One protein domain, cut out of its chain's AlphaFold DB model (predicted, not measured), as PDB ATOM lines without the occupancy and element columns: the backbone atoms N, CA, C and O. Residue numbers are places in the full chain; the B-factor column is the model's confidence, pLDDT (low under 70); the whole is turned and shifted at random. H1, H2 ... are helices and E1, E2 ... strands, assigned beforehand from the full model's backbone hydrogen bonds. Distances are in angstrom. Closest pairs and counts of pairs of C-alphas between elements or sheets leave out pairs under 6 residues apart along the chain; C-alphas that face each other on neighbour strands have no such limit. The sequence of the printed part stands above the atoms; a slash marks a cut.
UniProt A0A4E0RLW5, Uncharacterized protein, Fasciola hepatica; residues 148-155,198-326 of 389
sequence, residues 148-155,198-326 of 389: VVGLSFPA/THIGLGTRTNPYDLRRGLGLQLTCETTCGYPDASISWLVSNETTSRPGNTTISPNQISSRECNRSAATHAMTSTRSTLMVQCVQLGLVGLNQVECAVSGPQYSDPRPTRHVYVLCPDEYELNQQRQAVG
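What this domain is: This is residues 148 to 155 and 198 to 326 of the 389 residues of an uncharacterized protein of Fasciola hepatica (UniProt A0A4E0RLW5). The model is an elongated sandwich: a twisted sheet of four strands, E1, E2, E5 and E4, lies face to face with a sheet of three, E3, E6 and E7, the strands of the two sheets at 21 degrees. The two small helices H1 and H2 sit at one end, and the loop joining E4 to E5 extends the opposite end. The printed part has 137 residues, with named elements in the order E1 E2 E3 E4 E5 H1 E6 E7 H2. Both sheets, ordered E1 - E2 - E5 - E4 and E3 - E6 - E7, are antiparallel; the class is mixed, helices and strands, with under half of the residues in named elements. The whole is only just compact, close to loose, with a radius of gyration of the C-alphas of 17.0 A and spans of 56 by 34 by 27 A.

Where its parts are: In the larger sheet, E1 is residues 148 to 152, from C-alpha 148 at (305.777, 227.586, 144.900); E2 is 215 to 222, 23.1 A; E5 is 269 to 277, 26.0 A; E4 is 253 to 258, 16.6 A. In the other, E3 is 231 to 238, 23.4 A; E6 is 287 to 295, 25.9 A; E7 is 305 to 311, 20.1 A. H1 is residues 279 to 282, and H2 is 315 to 324, 14.3 A, ending at C-alpha 324 at (280.754, 220.094, 142.837).

How they stand to each other: E1 and E2 are antiparallel, with N 151 and O 216 2.8 A apart. Across E2 and E5, N 219 and O 275 are at 2.8 A. E4 and E5 form a hairpin, with N 255 and O 272 at 2.8 A. In the other sheet, E3 and E6 are antiparallel, with N 235 and O 291 within hydrogen-bond range at 2.8 A; E6 and E7 form a hairpin, with N 292 and O 306 at 2.8 A. Between the sheets, the closest C-alphas of E3 and E5, those of Ile 232 and Ser 273, are 6.5 A apart. Residues 209 to 210 pair with residues 310 to 311 of E7, parallel. H1 only grazes the larger sheet and touches H2, the C-alphas of Val 280 and Leu 318 being closest at 6.3 A. H2 is on neither sheet. Every O i to N i+4 pair of H2 is within hydrogen-bond range; H1 is too short for such a pair.

The domain as a whole: The C-alphas of Ala 263 and Tyr 316 are the two farthest apart, 57.2 A. Residues 156 to 197 are not printed; C-alphas 155 and 198 are 20.4 A apart across the cut. The link E3 to E4 is long, with 14 residues. The mean pLDDT of the printed part is 81.0; it is under 70 at residues 152 to 155, 198 to 199, 239 to 252, 301 and 324 to 326.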
ATOM      1  N   VAL A 148     307.012 228.344 145.122       90.25
ATOM      2  CA  VAL A 148     305.777 227.586 144.900       90.25
ATOM      3  C   VAL A 148     305.357 226.926 146.203       90.25
ATOM      4  O   VAL A 148     306.130 226.164 146.784       90.25
ATOM      5  N   VAL A 149     304.135 227.214 146.637       88.44
ATOM      6  CA  VAL A 149     303.515 226.604 147.817       88.44
ATOM      7  C   VAL A 149     302.256 225.865 147.379       88.44
ATOM      8  O   VAL A 149     301.433 226.419 146.650       88.44
ATOM      9  N   GLY A 150     302.129 224.600 147.782       83.94
ATOM     10  CA  GLY A 150     300.939 223.797 147.512       83.94
ATOM     11  C   GLY A 150     299.784 224.198 148.426       83.94
ATOM     12  O   GLY A 150     299.982 224.413 149.617       83.94
ATOM     13  N   LEU A 151     298.577 224.275 147.870       82.06
ATOM     14  CA  LEU A 151     297.345 224.536 148.604       82.06
ATOM     15  C   LEU A 151     296.425 223.323 148.482       82.06
ATOM     16  O   LEU A 151     296.060 222.907 147.380       82.06
ATOM     17  N   SER A 152     296.039 222.761 149.622       67.81
ATOM     18  CA  SER A 152     294.977 221.764 149.707       67.81
ATOM     19  C   SER A 152     293.665 222.464 150.030       67.81
ATOM     20  O   SER A 152     293.554 223.121 151.066       67.81
ATOM     21  N   PHE A 153     292.663 222.296 149.176       62.22
ATOM     22  CA  PHE A 153     291.302 222.693 149.506       62.22
ATOM     23  C   PHE A 153     290.573 221.485 150.093       62.22
ATOM     24  O   PHE A 153     290.755 220.374 149.584       62.22
ATOM     25  N   PRO A 154     289.767 221.655 151.153       49.31
ATOM     26  CA  PRO A 154     288.928 220.573 151.633       49.31
ATOM     27  C   PRO A 154     287.997 220.168 150.491       49.31
ATOM     28  O   PRO A 154     287.159 220.953 150.045       49.31
ATOM     29  N   ALA A 155     288.173 218.948 149.988       40.09
ATOM     30  CA  ALA A 155     287.227 218.357 149.067       40.09
ATOM     31  C   ALA A 155     285.897 218.243 149.817       40.09
ATOM     32  O   ALA A 155     285.756 217.440 150.739       40.09
ATOM     33  N   THR A 198     306.636 219.605 146.457       52.56
ATOM     34  CA  THR A 198     307.357 218.402 146.012       52.56
ATOM     35  C   THR A 198     306.440 217.209 145.788       52.56
ATOM     36  O   THR A 198     306.747 216.358 144.963       52.56
ATOM     37  N   HIS A 199     305.298 217.155 146.476       57.56
ATOM     38  CA  HIS A 199     304.288 216.111 146.284       57.56
ATOM     39  C   HIS A 199     303.400 216.320 145.043       57.56
ATOM     40  O   HIS A 199     302.589 215.452 144.733       57.56
ATOM     41  N   ILE A 200     303.537 217.453 144.347       70.75
ATOM     42  CA  ILE A 200     302.669 217.877 143.238       70.75
ATOM     43  C   ILE A 200     303.430 217.862 141.898       70.75
ATOM     44  O   ILE A 200     302.810 217.740 140.849       70.75
ATOM     45  N   GLY A 201     304.763 217.953 141.910       80.75
ATOM     46  CA  GLY A 201     305.611 217.940 140.712       80.75
ATOM     47  C   GLY A 201     306.828 218.853 140.859       80.75
ATOM     48  O   GLY A 201     307.082 219.388 141.939       80.75
ATOM     49  N   LEU A 202     307.590 219.042 139.777       86.44
ATOM     50  CA  LEU A 202     308.754 219.950 139.749       86.44
ATOM     51  C   LEU A 202     308.488 221.266 138.998       86.44
ATOM     52  O   LEU A 202     309.342 222.153 138.991       86.44
ATOM     53  N   GLY A 203     307.325 221.396 138.355       88.38
ATOM     54  CA  GLY A 203     306.958 222.575 137.572       88.38
ATOM     55  C   GLY A 203     307.681 222.698 136.233       88.38
ATOM     56  O   GLY A 203     307.707 223.788 135.663       88.38
ATOM     57  N   THR A 204     308.279 221.618 135.724       91.25
ATOM     58  CA  THR A 204     308.910 221.584 134.396       91.25
ATOM     59  C   THR A 204     307.923 221.069 133.350       91.25
ATOM     60  O   THR A 204     306.935 220.427 133.687       91.25
ATOM     61  N   ARG A 205     308.198 221.286 132.060       88.94
ATOM     62  CA  ARG A 205     307.327 220.795 130.976       88.94
ATOM     63  C   ARG A 205     307.099 219.278 131.037       88.94
ATOM     64  O   ARG A 205     306.005 218.810 130.748       88.94
ATOM     65  N   THR A 206     308.128 218.516 131.408       88.88
ATOM     66  CA  THR A 206     308.087 217.047 131.513       88.88
ATOM     67  C   THR A 206     307.628 216.540 132.881       88.88
ATOM     68  O   THR A 206     307.290 215.368 133.009       88.88
ATOM     69  N   ASN A 207     307.613 217.401 133.900       90.62
ATOM     70  CA  ASN A 207     307.142 217.099 135.249       90.62
ATOM     71  C   ASN A 207     306.400 218.328 135.816       90.62
ATOM     72  O   ASN A 207     306.945 219.043 136.671       90.62
ATOM     73  N   PRO A 208     305.199 218.631 135.279       91.44
ATOM     74  CA  PRO A 208     304.417 219.791 135.689       91.44
ATOM     75  C   PRO A 208     303.842 219.590 137.091       91.44
ATOM     76  O   PRO A 208     303.754 218.468 137.584       91.44
ATOM     77  N   TYR A 209     303.401 220.673 137.725       91.81
ATOM     78  CA  TYR A 209     302.600 220.559 138.942       91.81
ATOM     79  C   TYR A 209     301.206 220.006 138.604       91.81
ATOM     80  O   TYR A 209     300.446 220.656 137.888       91.81
ATOM     81  N   ASP A 210     300.875 218.817 139.103       89.75
ATOM     82  CA  ASP A 210     299.608 218.126 138.858       89.75
ATOM     83  C   ASP A 210     298.489 218.626 139.783       89.75
ATOM     84  O   ASP A 210     298.402 218.266 140.958       89.75
ATOM     85  N   LEU A 211     297.600 219.455 139.236       88.19
ATOM     86  CA  LEU A 211     296.480 220.064 139.956       88.19
ATOM     87  C   LEU A 211     295.149 219.348 139.714       88.19
ATOM     88  O   LEU A 211     294.106 219.809 140.182       88.19
ATOM     89  N   ARG A 212     295.156 218.197 139.027       85.44
ATOM     90  CA  ARG A 212     293.927 217.489 138.633       85.44
ATOM     91  C   ARG A 212     293.045 217.089 139.812       85.44
ATOM     92  O   ARG A 212     291.826 217.062 139.698       85.44
ATOM     93  N   ARG A 213     293.645 216.850 140.979       80.12
ATOM     94  CA  ARG A 213     292.955 216.428 142.212       80.12
ATOM     95  C   ARG A 213     292.311 217.576 143.005       80.12
ATOM     96  O   ARG A 213     292.141 217.454 144.213       80.12
ATOM     97  N   GLY A 214     291.989 218.695 142.357       73.25
ATOM     98  CA  GLY A 214     291.421 219.868 143.031       73.25
ATOM     99  C   GLY A 214     292.423 220.589 143.936       73.25
ATOM    100  O   GLY A 214     292.022 221.271 144.875       73.25
ATOM    101  N   LEU A 215     293.720 220.428 143.665       82.81
ATOM    102  CA  LEU A 215     294.792 221.149 144.351       82.81
ATOM    103  C   LEU A 215     294.938 222.560 143.767       82.81
ATOM    104  O   LEU A 215     294.563 222.819 142.622       82.81
ATOM    105  N   GLY A 216     295.511 223.470 144.549       85.50
ATOM    106  CA  GLY A 216     295.942 224.782 144.071       85.50
ATOM    107  C   GLY A 216     297.410 225.041 144.352       85.50
ATOM    108  O   GLY A 216     298.057 224.310 145.101       85.50
ATOM    109  N   LEU A 217     297.924 226.120 143.772       88.88
ATOM    110  CA  LEU A 217     299.258 226.635 144.063       88.88
ATOM    111  C   LEU A 217     299.182 228.111 144.423       88.88
ATOM    112  O   LEU A 217     298.441 228.870 143.802       88.88
ATOM    113  N   GLN A 218     300.032 228.530 145.351       89.94
ATOM    114  CA  GLN A 218     300.436 229.919 145.473       89.94
ATOM    115  C   GLN A 218     301.819 230.076 144.845       89.94
ATOM    116  O   GLN A 218     302.814 229.547 145.346       89.94
ATOM    117  N   LEU A 219     301.881 230.819 143.745       91.06
ATOM    118  CA  LEU A 219     303.129 231.230 143.119       91.06
ATOM    119  C   LEU A 219     303.527 232.596 143.666       91.06
ATOM    120  O   LEU A 219     302.702 233.503 143.751       91.06
ATOM    121  N   THR A 220     304.793 232.756 144.031       92.44
ATOM    122  CA  THR A 220     305.366 234.054 144.397       92.44
ATOM    123  C   THR A 220     306.520 234.368 143.459       92.44
ATOM    124  O   THR A 220     307.459 233.580 143.328       92.44
ATOM    125  N   CYS A 221     306.440 235.531 142.823       92.81
ATOM    126  CA  CYS A 221     307.499 236.111 142.015       92.81
ATOM    127  C   CYS A 221     308.024 237.350 142.741       92.81
ATOM    128  O   CYS A 221     307.242 238.191 143.188       92.81
ATOM    129  N   GLU A 222     309.336 237.429 142.906       93.31
ATOM    130  CA  GLU A 222     310.002 238.457 143.701       93.31
ATOM    131  C   GLU A 222     311.243 238.942 142.959       93.31
ATOM    132  O   GLU A 222     311.905 238.173 142.253       93.31
ATOM    133  N   THR A 223     311.525 240.236 143.073       93.69
ATOM    134  CA  THR A 223     312.740 240.831 142.532       93.69
ATOM    135  C   THR A 223     313.737 241.108 143.641       93.69
ATOM    136  O   THR A 223     313.365 241.476 144.755       93.69
ATOM    137  N   THR A 224     315.023 241.045 143.305       92.94
ATOM    138  CA  THR A 224     316.064 241.628 144.152       92.94
ATOM    139  C   THR A 224     315.881 243.146 144.265       92.94
ATOM    140  O   THR A 224     315.067 243.748 143.561       92.94
ATOM    141  N   CYS A 225     316.690 243.789 145.102       92.56
ATOM    142  CA  CYS A 225     316.772 245.245 145.138       92.56
ATOM    143  C   CYS A 225     317.182 245.824 143.783       92.56
ATOM    144  O   CYS A 225     318.164 245.368 143.192       92.56
ATOM    145  N   GLY A 226     316.447 246.835 143.320       92.75
ATOM    146  CA  GLY A 226     316.797 247.591 142.126       92.75
ATOM    147  C   GLY A 226     316.130 248.960 142.047       92.75
ATOM    148  O   GLY A 226     315.317 249.330 142.891       92.75
ATOM    149  N   TYR A 227     316.521 249.722 141.032       92.12
ATOM    150  CA  TYR A 227     316.000 251.045 140.719       92.12
ATOM    151  C   TYR A 227     315.966 251.269 139.197       92.12
ATOM    152  O   TYR A 227     316.925 250.898 138.508       92.12
ATOM    153  N   PRO A 228     314.928 251.933 138.666       91.38
ATOM    154  CA  PRO A 228     313.710 252.358 139.357       91.38
ATOM    155  C   PRO A 228     312.813 251.168 139.712       91.38
ATOM    156  O   PRO A 228     313.141 250.020 139.413       91.38
ATOM    157  N   ASP A 229     311.694 251.441 140.376       89.00
ATOM    158  CA  ASP A 229     310.733 250.417 140.782       89.00
ATOM    159  C   ASP A 229     310.320 249.530 139.603       89.00
ATOM    160  O   ASP A 229     309.955 250.002 138.522       89.00
ATOM    161  N   ALA A 230     310.395 248.221 139.820       88.50
ATOM    162  CA  ALA A 230     310.052 247.223 138.822       88.50
ATOM    163  C   ALA A 230     308.594 246.775 138.992       88.50
ATOM    164  O   ALA A 230     308.126 246.567 140.113       88.50
ATOM    165  N   SER A 231     307.875 246.569 137.892       88.81
ATOM    166  CA  SER A 231     306.527 245.993 137.902       88.81
ATOM    167  C   SER A 231     306.568 244.514 137.524       88.81
ATOM    168  O   SER A 231     307.351 244.108 136.668       88.81
ATOM    169  N   ILE A 232     305.727 243.701 138.169       89.44
ATOM    170  CA  ILE A 232     305.588 242.271 137.864       89.44
ATOM    171  C   ILE A 232     304.227 242.033 137.220       89.44
ATOM    172  O   ILE A 232     303.196 242.388 137.792       89.44
ATOM    173  N   SER A 233     304.224 241.368 136.070       88.38
ATOM    174  CA  SER A 233     303.018 240.893 135.394       88.38
ATOM    175  C   SER A 233     303.015 239.374 135.296       88.38
ATOM    176  O   SER A 233     304.068 238.770 135.089       88.38
ATOM    177  N   TRP A 234     301.831 238.774 135.384       88.19
ATOM    178  CA  TRP A 234     301.636 237.345 135.171       88.19
ATOM    179  C   TRP A 234     300.954 237.085 133.833       88.19
ATOM    180  O   TRP A 234     300.000 237.776 133.471       88.19
ATOM    181  N   LEU A 235     301.426 236.060 133.135       87.62
ATOM    182  CA  LEU A 235     300.835 235.540 131.915       87.62
ATOM    183  C   LEU A 235     300.576 234.048 132.102       87.62
ATOM    184  O   LEU A 235     301.456 233.314 132.542       87.62
ATOM    185  N   VAL A 236     299.372 233.601 131.751       85.88
ATOM    186  CA  VAL A 236     299.063 232.174 131.660       85.88
ATOM    187  C   VAL A 236     298.691 231.851 130.233       85.88
ATOM    188  O   VAL A 236     297.759 232.441 129.686       85.88
ATOM    189  N   SER A 237     299.444 230.932 129.642       82.50
ATOM    190  CA  SER A 237     299.230 230.437 128.292       82.50
ATOM    191  C   SER A 237     298.870 228.956 128.333       82.50
ATOM    192  O   SER A 237     299.507 228.144 129.008       82.50
ATOM    193  N   ASN A 238     297.821 228.604 127.594       76.31
ATOM    194  CA  ASN A 238     297.459 227.215 127.371       76.31
ATOM    195  C   ASN A 238     298.266 226.677 126.182       76.31
ATOM    196  O   ASN A 238     298.075 227.127 125.052       76.31
ATOM    197  N   GLU A 239     299.171 225.728 126.433       66.44
ATOM    198  CA  GLU A 239     299.984 225.111 125.374       66.44
ATOM    199  C   GLU A 239     299.215 224.041 124.584       66.44
ATOM    200  O   GLU A 239     299.621 223.676 123.484       66.44
ATOM    201  N   THR A 240     298.098 223.539 125.116       55.53
ATOM    202  CA  THR A 240     297.303 222.482 124.466       55.53
ATOM    203  C   THR A 240     296.337 223.005 123.403       55.53
ATOM    204  O   THR A 240     295.862 222.237 122.569       55.53
ATOM    205  N   THR A 241     296.082 224.313 123.371       46.41
ATOM    206  CA  THR A 241     295.263 224.964 122.343       46.41
ATOM    207  C   THR A 241     296.145 225.676 121.324       46.41
ATOM    208  O   THR A 241     296.941 226.538 121.680       46.41
ATOM    209  N   SER A 242     295.943 225.408 120.031       34.56
ATOM    210  CA  SER A 242     296.645 226.054 118.902       34.56
ATOM    211  C   SER A 242     296.392 227.567 118.758       34.56
ATOM    212  O   SER A 242     296.833 228.190 117.792       34.56
ATOM    213  N   ARG A 243     295.686 228.178 119.715       35.44
ATOM    214  CA  ARG A 243     295.502 229.621 119.857       35.44
ATOM    215  C   ARG A 243     295.932 230.026 121.273       35.44
ATOM    216  O   ARG A 243     295.291 229.575 122.221       35.44
ATOM    217  N   PRO A 244     296.975 230.859 121.440       40.69
ATOM    218  CA  PRO A 244     297.372 231.361 122.750       40.69
ATOM    219  C   PRO A 244     296.263 232.260 123.306       40.69
ATOM    220  O   PRO A 244     296.044 233.375 122.836       40.69
ATOM    221  N   GLY A 245     295.520 231.756 124.287       45.25
ATOM    222  CA  GLY A 245     294.617 232.570 125.090       45.25
ATOM    223  C   GLY A 245     295.419 233.292 126.163       45.25
ATOM    224  O   GLY A 245     295.740 232.693 127.184       45.25
ATOM    225  N   ASN A 246     295.761 234.563 125.940       46.53
ATOM    226  CA  ASN A 246     296.372 235.398 126.973       46.53
ATOM    227  C   ASN A 246     295.287 235.823 127.960       46.53
ATOM    228  O   ASN A 246     294.560 236.783 127.709       46.53
ATOM    229  N   THR A 247     295.171 235.120 129.081       51.78
ATOM    230  CA  THR A 247     294.275 235.553 130.159       51.78
ATOM    231  C   THR A 247     295.109 236.333 131.167       51.78
ATOM    232  O   THR A 247     295.958 235.765 131.852       51.78
ATOM    233  N   THR A 248     294.928 237.652 131.233       49.56
ATOM    234  CA  THR A 248     295.533 238.483 132.279       49.56
ATOM    235  C   THR A 248     294.790 238.243 133.588       49.56
ATOM    236  O   THR A 248     293.636 238.632 133.756       49.56
ATOM    237  N   ILE A 249     295.442 237.555 134.523       57.28
ATOM    238  CA  ILE A 249     294.830 237.163 135.795       57.28
ATOM    239  C   ILE A 249     294.964 238.306 136.805       57.28
ATOM    240  O   ILE A 249     296.048 238.852 136.998       57.28
ATOM    241  N   SER A 250     293.855 238.661 137.454       50.25
ATOM    242  CA  SER A 250     293.770 239.525 138.642       50.25
ATOM    243  C   SER A 250     292.874 238.824 139.678       50.25
ATOM    244  O   SER A 250     291.940 238.141 139.256       50.25
ATOM    245  N   PRO A 251     293.116 238.948 141.000       52.59
ATOM    246  CA  PRO A 251     293.851 240.020 141.662       52.59
ATOM    247  C   PRO A 251     295.242 239.562 142.116       52.59
ATOM    248  O   PRO A 251     295.404 238.905 143.143       52.59
ATOM    249  N   ASN A 252     296.265 239.936 141.350       65.62
ATOM    250  CA  ASN A 252     297.648 239.785 141.787       65.62
ATOM    251  C   ASN A 252     297.884 240.755 142.945       65.62
ATOM    252  O   ASN A 252     297.720 241.964 142.777       65.62
ATOM    253  N   GLN A 253     298.288 240.251 144.108       70.31
ATOM    254  CA  GLN A 253     298.755 241.133 145.170       70.31
ATOM    255  C   GLN A 253     300.194 241.522 144.848       70.31
ATOM    256  O   GLN A 253     301.111 240.728 145.048       70.31
ATOM    257  N   ILE A 254     300.378 242.729 144.315       82.00
ATOM    258  CA  ILE A 254     301.696 243.320 144.088       82.00
ATOM    259  C   ILE A 254     302.010 244.216 145.280       82.00
ATOM    260  O   ILE A 254     301.238 245.107 145.626       82.00
ATOM    261  N   SER A 255     303.153 243.981 145.906       85.94
ATOM    262  CA  SER A 255     303.695 244.825 146.964       85.94
ATOM    263  C   SER A 255     305.109 245.242 146.591       85.94
ATOM    264  O   SER A 255     305.925 244.391 146.242       85.94
ATOM    265  N   SER A 256     305.388 246.539 146.667       87.81
ATOM    266  CA  SER A 256     306.744 247.083 146.596       87.81
ATOM    267  C   SER A 256     307.201 247.414 148.011       87.81
ATOM    268  O   SER A 256     306.416 247.914 148.823       87.81
ATOM    269  N   ARG A 257     308.448 247.083 148.334       90.31
ATOM    270  CA  ARG A 257     309.073 247.409 149.617       90.31
ATOM    271  C   ARG A 257     310.412 248.070 149.364       90.31
ATOM    272  O   ARG A 257     311.171 247.621 148.508       90.31
ATOM    273  N   GLU A 258     310.708 249.109 150.133       90.81
ATOM    274  CA  GLU A 258     312.040 249.702 150.140       90.81
ATOM    275  C   GLU A 258     313.064 248.671 150.611       90.81
ATOM    276  O   GLU A 258     312.857 247.954 151.595       90.81
ATOM    277  N   CYS A 259     314.189 248.625 149.911       89.44
ATOM    278  CA  CYS A 259     315.338 247.870 150.364       89.44
ATOM    279  C   CYS A 259     315.930 248.486 151.633       89.44
ATOM    280  O   CYS A 259     315.633 249.628 151.994       89.44
ATOM    281  N   ASN A 260     316.800 247.733 152.316       84.69
ATOM    282  CA  ASN A 260     317.519 248.259 153.473       84.69
ATOM    283  C   ASN A 260     318.139 249.620 153.104       84.69
ATOM    284  O   ASN A 260     318.742 249.752 152.042       84.69
ATOM    285  N   ARG A 261     317.989 250.649 153.941       77.25
ATOM    286  CA  ARG A 261     318.394 252.033 153.624       77.25
ATOM    287  C   ARG A 261     319.908 252.258 153.732       77.25
ATOM    288  O   ARG A 261     320.362 253.337 154.098       77.25
ATOM    289  N   SER A 262     320.697 251.232 153.420       84.25
ATOM    290  CA  SER A 262     322.147 251.346 153.290       84.25
ATOM    291  C   SER A 262     322.505 252.282 152.132       84.25
ATOM    292  O   SER A 262     321.712 252.448 151.204       84.25
ATOM    293  N   ALA A 263     323.706 252.868 152.146       77.75
ATOM    294  CA  ALA A 263     324.171 253.735 151.056       77.75
ATOM    295  C   ALA A 263     324.032 253.056 149.675       77.75
ATOM    296  O   ALA A 263     323.470 253.650 148.750       77.75
ATOM    297  N   ALA A 264     324.388 251.767 149.612       80.75
ATOM    298  CA  ALA A 264     324.392 250.936 148.411       80.75
ATOM    299  C   ALA A 264     322.999 250.566 147.867       80.75
ATOM    300  O   ALA A 264     322.900 250.114 146.730       80.75
ATOM    301  N   THR A 265     321.928 250.752 148.643       85.94
ATOM    302  CA  THR A 265     320.558 250.338 148.269       85.94
ATOM    303  C   THR A 265     319.496 251.395 148.563       85.94
ATOM    304  O   THR A 265     318.308 251.159 148.363       85.94
ATOM    305  N   HIS A 266     319.891 252.579 149.031       85.62
ATOM    306  CA  HIS A 266     318.969 253.673 149.315       85.62
ATOM    307  C   HIS A 266     318.166 254.047 148.064       85.62
ATOM    308  O   HIS A 266     318.762 254.278 147.016       85.62
ATOM    309  N   ALA A 267     316.846 254.194 148.210       87.38
ATOM    310  CA  ALA A 267     315.871 254.429 147.139       87.38
ATOM    311  C   ALA A 267     315.674 253.266 146.149       87.38
ATOM    312  O   ALA A 267     314.899 253.414 145.212       87.38
ATOM    313  N   MET A 268     316.320 252.115 146.356       92.62
ATOM    314  CA  MET A 268     315.961 250.891 145.642       92.62
ATOM    315  C   MET A 268     314.753 250.219 146.291       92.62
ATOM    316  O   MET A 268     314.559 250.295 147.510       92.62
ATOM    317  N   THR A 269     313.999 249.484 145.486       93.12
ATOM    318  CA  THR A 269     312.861 248.685 145.937       93.12
ATOM    319  C   THR A 269     312.991 247.229 145.500       93.12
ATOM    320  O   THR A 269     313.710 246.886 144.559       93.12
ATOM    321  N   SER A 270     312.306 246.359 146.235       93.19
ATOM    322  CA  SER A 270     312.018 244.979 145.860       93.19
ATOM    323  C   SER A 270     310.520 244.852 145.611       93.19
ATOM    324  O   SER A 270     309.719 245.243 146.468       93.19
ATOM    325  N   THR A 271     310.137 244.262 144.485       92.56
ATOM    326  CA  THR A 271     308.735 244.016 144.151       92.56
ATOM    327  C   THR A 271     308.424 242.545 144.340       92.56
ATOM    328  O   THR A 271     309.131 241.675 143.837       92.56
ATOM    329  N   ARG A 272     307.328 242.259 145.039       92.38
ATOM    330  CA  ARG A 272     306.800 240.914 145.250       92.38
ATOM    331  C   ARG A 272     305.371 240.839 144.746       92.38
ATOM    332  O   ARG A 272     304.547 241.678 145.100       92.38
ATOM    333  N   SER A 273     305.079 239.816 143.953       91.44
ATOM    334  CA  SER A 273     303.753 239.524 143.423       91.44
ATOM    335  C   SER A 273     303.378 238.077 143.697       91.44
ATOM    336  O   SER A 273     304.186 237.172 143.475       91.44
ATOM    337  N   THR A 274     302.156 237.850 144.169       90.69
ATOM    338  CA  THR A 274     301.621 236.498 144.368       90.69
ATOM    339  C   THR A 274     300.453 236.218 143.438       90.69
ATOM    340  O   THR A 274     299.551 237.050 143.323       90.69
ATOM    341  N   LEU A 275     300.447 235.025 142.849       88.62
ATOM    342  CA  LEU A 275     299.374 234.506 142.009       88.62
ATOM    343  C   LEU A 275     298.850 233.195 142.604       88.62
ATOM    344  O   LEU A 275     299.612 232.249 142.808       88.62
ATOM    345  N   MET A 276     297.543 233.139 142.852       87.62
ATOM    346  CA  MET A 276     296.856 231.899 143.205       87.62
ATOM    347  C   MET A 276     296.426 231.184 141.926       87.62
ATOM    348  O   MET A 276     295.701 231.747 141.106       87.62
ATOM    349  N   VAL A 277     296.878 229.946 141.752       86.75
ATOM    350  CA  VAL A 277     296.551 229.106 140.599       86.75
ATOM    351  C   VAL A 277     295.599 228.008 141.045       86.75
ATOM    352  O   VAL A 277     295.982 227.085 141.763       86.75
ATOM    353  N   GLN A 278     294.357 228.103 140.579       85.25
ATOM    354  CA  GLN A 278     293.344 227.063 140.713       85.25
ATOM    355  C   GLN A 278     292.684 226.852 139.348       85.25
ATOM    356  O   GLN A 278     292.116 227.786 138.781       85.25
ATOM    357  N   CYS A 279     292.747 225.624 138.823       85.00
ATOM    358  CA  CYS A 279     292.281 225.317 137.465       85.00
ATOM    359  C   CYS A 279     290.815 225.709 137.246       85.00
ATOM    360  O   CYS A 279     290.477 226.302 136.227       85.00
ATOM    361  N   VAL A 280     289.955 225.441 138.233       81.31
ATOM    362  CA  VAL A 280     288.517 225.750 138.178       81.31
ATOM    363  C   VAL A 280     288.265 227.255 138.081       81.31
ATOM    364  O   VAL A 280     287.502 227.685 137.215       81.31
ATOM    365  N   GLN A 281     288.921 228.043 138.939       79.50
ATOM    366  CA  GLN A 281     288.755 229.497 139.016       79.50
ATOM    367  C   GLN A 281     289.298 230.202 137.768       79.50
ATOM    368  O   GLN A 281     288.702 231.166 137.298       79.50
ATOM    369  N   LEU A 282     290.411 229.705 137.227       79.88
ATOM    370  CA  LEU A 282     291.081 230.277 136.060       79.88
ATOM    371  C   LEU A 282     290.616 229.669 134.728       79.88
ATOM    372  O   LEU A 282     291.040 230.124 133.671       79.88
ATOM    373  N   GLY A 283     289.759 228.644 134.762       80.62
ATOM    374  CA  GLY A 283     289.281 227.944 133.568       80.62
ATOM    375  C   GLY A 283     290.387 227.254 132.767       80.62
ATOM    376  O   GLY A 283     290.281 227.159 131.548       80.62
ATOM    377  N   LEU A 284     291.444 226.799 133.439       85.25
ATOM    378  CA  LEU A 284     292.597 226.169 132.804       85.25
ATOM    379  C   LEU A 284     292.332 224.682 132.572       85.25
ATOM    380  O   LEU A 284     291.841 223.989 133.462       85.25
ATOM    381  N   VAL A 285     292.704 224.199 131.388       86.38
ATOM    382  CA  VAL A 285     292.528 222.807 130.950       86.38
ATOM    383  C   VAL A 285     293.873 222.286 130.451       86.38
ATOM    384  O   VAL A 285     294.608 223.027 129.795       86.38
ATOM    385  N   GLY A 286     294.215 221.036 130.766       89.19
ATOM    386  CA  GLY A 286     295.441 220.404 130.272       89.19
ATOM    387  C   GLY A 286     296.733 221.086 130.744       89.19
ATOM    388  O   GLY A 286     296.823 221.559 131.880       89.19
ATOM    389  N   LEU A 287     297.763 221.103 129.893       90.19
ATOM    390  CA  LEU A 287     299.078 221.664 130.218       90.19
ATOM    391  C   LEU A 287     299.124 223.177 129.964       90.19
ATOM    392  O   LEU A 287     298.904 223.639 128.845       90.19
ATOM    393  N   ASN A 288     299.477 223.936 130.998       89.25
ATOM    394  CA  ASN A 288     299.536 225.393 130.959       89.25
ATOM    395  C   ASN A 288     300.903 225.885 131.443       89.25
ATOM    396  O   ASN A 288     301.462 225.343 132.399       89.25
ATOM    397  N   GLN A 289     301.420 226.931 130.802       92.00
ATOM    398  CA  GLN A 289     302.607 227.652 131.248       92.00
ATOM    399  C   GLN A 289     302.164 228.903 132.006       92.00
ATOM    400  O   GLN A 289     301.390 229.715 131.502       92.00
ATOM    401  N   VAL A 290     302.665 229.052 133.228       90.88
ATOM    402  CA  VAL A 290     302.448 230.229 134.066       90.88
ATOM    403  C   VAL A 290     303.761 230.981 134.165       90.88
ATOM    404  O   VAL A 290     304.737 230.460 134.699       90.88
ATOM    405  N   GLU A 291     303.788 232.199 133.644       91.38
ATOM    406  CA  GLU A 291     304.970 233.042 133.552       91.38
ATOM    407  C   GLU A 291     304.797 234.310 134.389       91.38
ATOM    408  O   GLU A 291     303.760 234.966 134.322       91.38
ATOM    409  N   CYS A 292     305.826 234.676 135.153       90.94
ATOM    410  CA  CYS A 292     305.992 236.036 135.642       90.94
ATOM    411  C   CYS A 292     307.068 236.757 134.835       90.94
ATOM    412  O   CYS A 292     308.151 236.220 134.585       90.94
ATOM    413  N   ALA A 293     306.767 237.991 134.460       90.25
ATOM    414  CA  ALA A 293     307.658 238.882 133.743       90.25
ATOM    415  C   ALA A 293     307.867 240.162 134.548       90.25
ATOM    416  O   ALA A 293     306.950 240.632 135.228       90.25
ATOM    417  N   VAL A 294     309.069 240.726 134.446       90.75
ATOM    418  CA  VAL A 294     309.396 242.024 135.036       90.75
ATOM    419  C   VAL A 294     309.460 243.088 133.956       90.75
ATOM    420  O   VAL A 294     310.065 242.893 132.902       90.75
ATOM    421  N   SER A 295     308.851 244.233 134.234       88.81
ATOM    422  CA  SER A 295     308.878 245.411 133.376       88.81
ATOM    423  C   SER A 295     309.282 246.668 134.140       88.81
ATOM    424  O   SER A 295     309.203 246.737 135.364       88.81
ATOM    425  N   GLY A 296     309.744 247.666 133.393       87.12
ATOM    426  CA  GLY A 296     310.259 248.927 133.912       87.12
ATOM    427  C   GLY A 296     311.126 249.616 132.856       87.12
ATOM    428  O   GLY A 296     311.565 248.954 131.914       87.12
ATOM    429  N   PRO A 297     311.380 250.929 132.980       87.94
ATOM    430  CA  PRO A 297     312.178 251.684 132.009       87.94
ATOM    431  C   PRO A 297     313.638 251.205 131.905       87.94
ATOM    432  O   PRO A 297     314.320 251.525 130.939       87.94
ATOM    433  N   GLN A 298     314.121 250.453 132.894       86.38
ATOM    434  CA  GLN A 298     315.460 249.872 132.953       86.38
ATOM    435  C   GLN A 298     315.588 248.501 132.283       86.38
ATOM    436  O   GLN A 298     316.677 247.930 132.275       86.38
ATOM    437  N   TYR A 299     314.496 247.942 131.763       86.56
ATOM    438  CA  TYR A 299     314.524 246.673 131.048       86.56
ATOM    439  C   TYR A 299     314.250 246.927 129.569       86.56
ATOM    440  O   TYR A 299     313.159 247.353 129.193       86.56
ATOM    441  N   SER A 300     315.243 246.650 128.730       76.00
ATOM    442  CA  SER A 300     315.054 246.496 127.287       76.00
ATOM    443  C   SER A 300     314.513 245.100 126.971       76.00
ATOM    444  O   SER A 300     314.728 244.162 127.739       76.00
ATOM    445  N   ASP A 301     313.846 244.934 125.831       69.88
ATOM    446  CA  ASP A 301     313.448 243.602 125.372       69.88
ATOM    447  C   ASP A 301     314.690 242.768 124.959       69.88
ATOM    448  O   ASP A 301     315.610 243.313 124.341       69.88
ATOM    449  N   PRO A 302     314.741 241.454 125.269       73.50
ATOM    450  CA  PRO A 302     313.716 240.680 125.966       73.50
ATOM    451  C   PRO A 302     313.726 240.907 127.485       73.50
ATOM    452  O   PRO A 302     314.771 240.917 128.137       73.50
ATOM    453  N   ARG A 303     312.525 241.039 128.054       82.88
ATOM    454  CA  ARG A 303     312.325 241.240 129.493       82.88
ATOM    455  C   ARG A 303     312.734 240.007 130.302       82.88
ATOM    456  O   ARG A 303     312.581 238.885 129.822       82.88
ATOM    457  N   PRO A 304     313.184 240.182 131.557       87.75
ATOM    458  CA  PRO A 304     313.398 239.058 132.457       87.75
ATOM    459  C   PRO A 304     312.077 238.335 132.739       87.75
ATOM    460  O   PRO A 304     311.114 238.959 133.193       87.75
ATOM    461  N   THR A 305     312.049 237.019 132.522       91.50
ATOM    462  CA  THR A 305     310.884 236.173 132.812       91.50
ATOM    463  C   THR A 305     311.263 234.901 133.573       91.50
ATOM    464  O   THR A 305     312.404 234.430 133.547       91.50
ATOM    465  N   ARG A 306     310.291 234.342 134.298       92.56
ATOM    466  CA  ARG A 306     310.353 233.029 134.952       92.56
ATOM    467  C   ARG A 306     309.031 232.321 134.744       92.56
ATOM    468  O   ARG A 306     307.990 232.939 134.921       92.56
ATOM    469  N   HIS A 307     309.063 231.030 134.448       92.56
ATOM    470  CA  HIS A 307     307.847 230.258 134.233       92.56
ATOM    471  C   HIS A 307     307.885 228.895 134.917       92.56
ATOM    472  O   HIS A 307     308.953 228.364 135.230       92.56
ATOM    473  N   VAL A 308     306.696 228.342 135.126       93.06
ATOM    474  CA  VAL A 308     306.450 226.973 135.580       93.06
ATOM    475  C   VAL A 308     305.318 226.363 134.761       93.06
ATOM    476  O   VAL A 308     304.499 227.080 134.187       93.06
ATOM    477  N   TYR A 309     305.254 225.037 134.735       93.12
ATOM    478  CA  TYR A 309     304.188 224.297 134.072       93.12
ATOM    479  C   TYR A 309     303.222 223.690 135.088       93.12
ATOM    480  O   TYR A 309     303.644 223.085 136.080       93.12
ATOM    481  N   VAL A 310     301.925 223.832 134.820       91.94
ATOM    482  CA  VAL A 310     300.835 223.260 135.619       91.94
ATOM    483  C   VAL A 310     299.960 222.376 134.738       91.94
ATOM    484  O   VAL A 310     299.656 222.724 133.596       91.94
ATOM    485  N   LEU A 311     299.571 221.220 135.266       91.12
ATOM    486  CA  LEU A 311     298.666 220.283 134.615       91.12
ATOM    487  C   LEU A 311     297.304 220.351 135.303       91.12
ATOM    488  O   LEU A 311     297.166 220.004 136.475       91.12
ATOM    489  N   CYS A 312     296.310 220.800 134.555       89.50
ATOM    490  CA  CYS A 312     294.925 220.892 134.980       89.50
ATOM    491  C   CYS A 312     294.096 219.708 134.459       89.50
ATOM    492  O   CYS A 312     294.532 219.034 133.517       89.50
ATOM    493  N   PRO A 313     292.918 219.449 135.061       87.62
ATOM    494  CA  PRO A 313     291.969 218.467 134.542       87.62
ATOM    495  C   PRO A 313     291.620 218.734 133.078       87.62
ATOM    496  O   PRO A 313     291.788 219.853 132.577       87.62
ATOM    497  N   ASP A 314     291.118 217.709 132.399       86.75
ATOM    498  CA  ASP A 314     290.479 217.916 131.102       86.75
ATOM    499  C   ASP A 314     289.145 218.676 131.258       86.75
ATOM    500  O   ASP A 314     288.679 218.960 132.364       86.75
ATOM    501  N   GLU A 315     288.525 219.062 130.143       83.19
ATOM    502  CA  GLU A 315     287.294 219.859 130.177       83.19
ATOM    503  C   GLU A 315     286.127 219.118 130.855       83.19
ATOM    504  O   GLU A 315     285.290 219.744 131.512       83.19
ATOM    505  N   TYR A 316     286.082 217.787 130.743       82.62
ATOM    506  CA  TYR A 316     285.040 216.965 131.350       82.62
ATOM    507  C   TYR A 316     285.183 216.934 132.877       82.62
ATOM    508  O   TYR A 316     284.239 217.271 133.600       82.62
ATOM    509  N   GLU A 317     286.380 216.618 133.370       80.25
ATOM    510  CA  GLU A 317     286.722 216.609 134.791       80.25
ATOM    511  C   GLU A 317     286.586 218.009 135.412       80.25
ATOM    512  O   GLU A 317     286.040 218.160 136.510       80.25
ATOM    513  N   LEU A 318     287.011 219.062 134.702       80.12
ATOM    514  CA  LEU A 318     286.899 220.444 135.173       80.12
ATOM    515  C   LEU A 318     285.432 220.865 135.339       80.12
ATOM    516  O   LEU A 318     285.075 221.532 136.316       80.12
ATOM    517  N   ASN A 319     284.562 220.465 134.409       79.88
ATOM    518  CA  ASN A 319     283.129 220.735 134.497       79.88
ATOM    519  C   ASN A 319     282.469 219.965 135.651       79.88
ATOM    520  O   ASN A 319     281.624 220.535 136.347       79.88
ATOM    521  N   GLN A 320     282.891 218.726 135.920       79.06
ATOM    522  CA  GLN A 320     282.448 217.974 137.097       79.06
ATOM    523  C   GLN A 320     282.863 218.678 138.402       79.06
ATOM    524  O   GLN A 320     282.052 218.823 139.319       79.06
ATOM    525  N   GLN A 321     284.090 219.203 138.467       76.25
ATOM    526  CA  GLN A 321     284.571 219.981 139.615       76.25
ATOM    527  C   GLN A 321     283.810 221.304 139.790       76.25
ATOM    528  O   GLN A 321     283.431 221.646 140.910       76.25
ATOM    529  N   ARG A 322     283.503 222.034 138.707       77.50
ATOM    530  CA  ARG A 322     282.663 223.250 138.773       77.50
ATOM    531  C   ARG A 322     281.279 222.971 139.351       77.50
ATOM    532  O   ARG A 322     280.778 223.772 140.139       77.50
ATOM    533  N   GLN A 323     280.667 221.848 138.968       76.94
ATOM    534  CA  GLN A 323     279.368 221.427 139.497       76.94
ATOM    535  C   GLN A 323     279.450 221.091 140.992       76.94
ATOM    536  O   GLN A 323     278.570 221.502 141.747       76.94
ATOM    537  N   ALA A 324     280.524 220.425 141.430       69.19
ATOM    538  CA  ALA A 324     280.754 220.094 142.837       69.19
ATOM    539  C   ALA A 324     280.973 221.335 143.725       69.19
ATOM    540  O   ALA A 324     280.503 221.367 144.858       69.19
ATOM    541  N   VAL A 325     281.634 222.376 143.206       68.06
ATOM    542  CA  VAL A 325     281.906 223.638 143.929       68.06
ATOM    543  C   VAL A 325     280.752 224.654 143.781       68.06
ATOM    544  O   VAL A 325     280.810 225.765 144.296       68.06
ATOM    545  N   GLY A 326     279.664 224.299 143.088       61.72
ATOM    546  CA  GLY A 326     278.492 225.170 142.919       61.72
ATOM    547  C   GLY A 326     278.712 226.384 142.000       61.72
ATOM    548  O   GLY A 326     277.838 227.243 141.909       61.72
TER     549      GLY A 326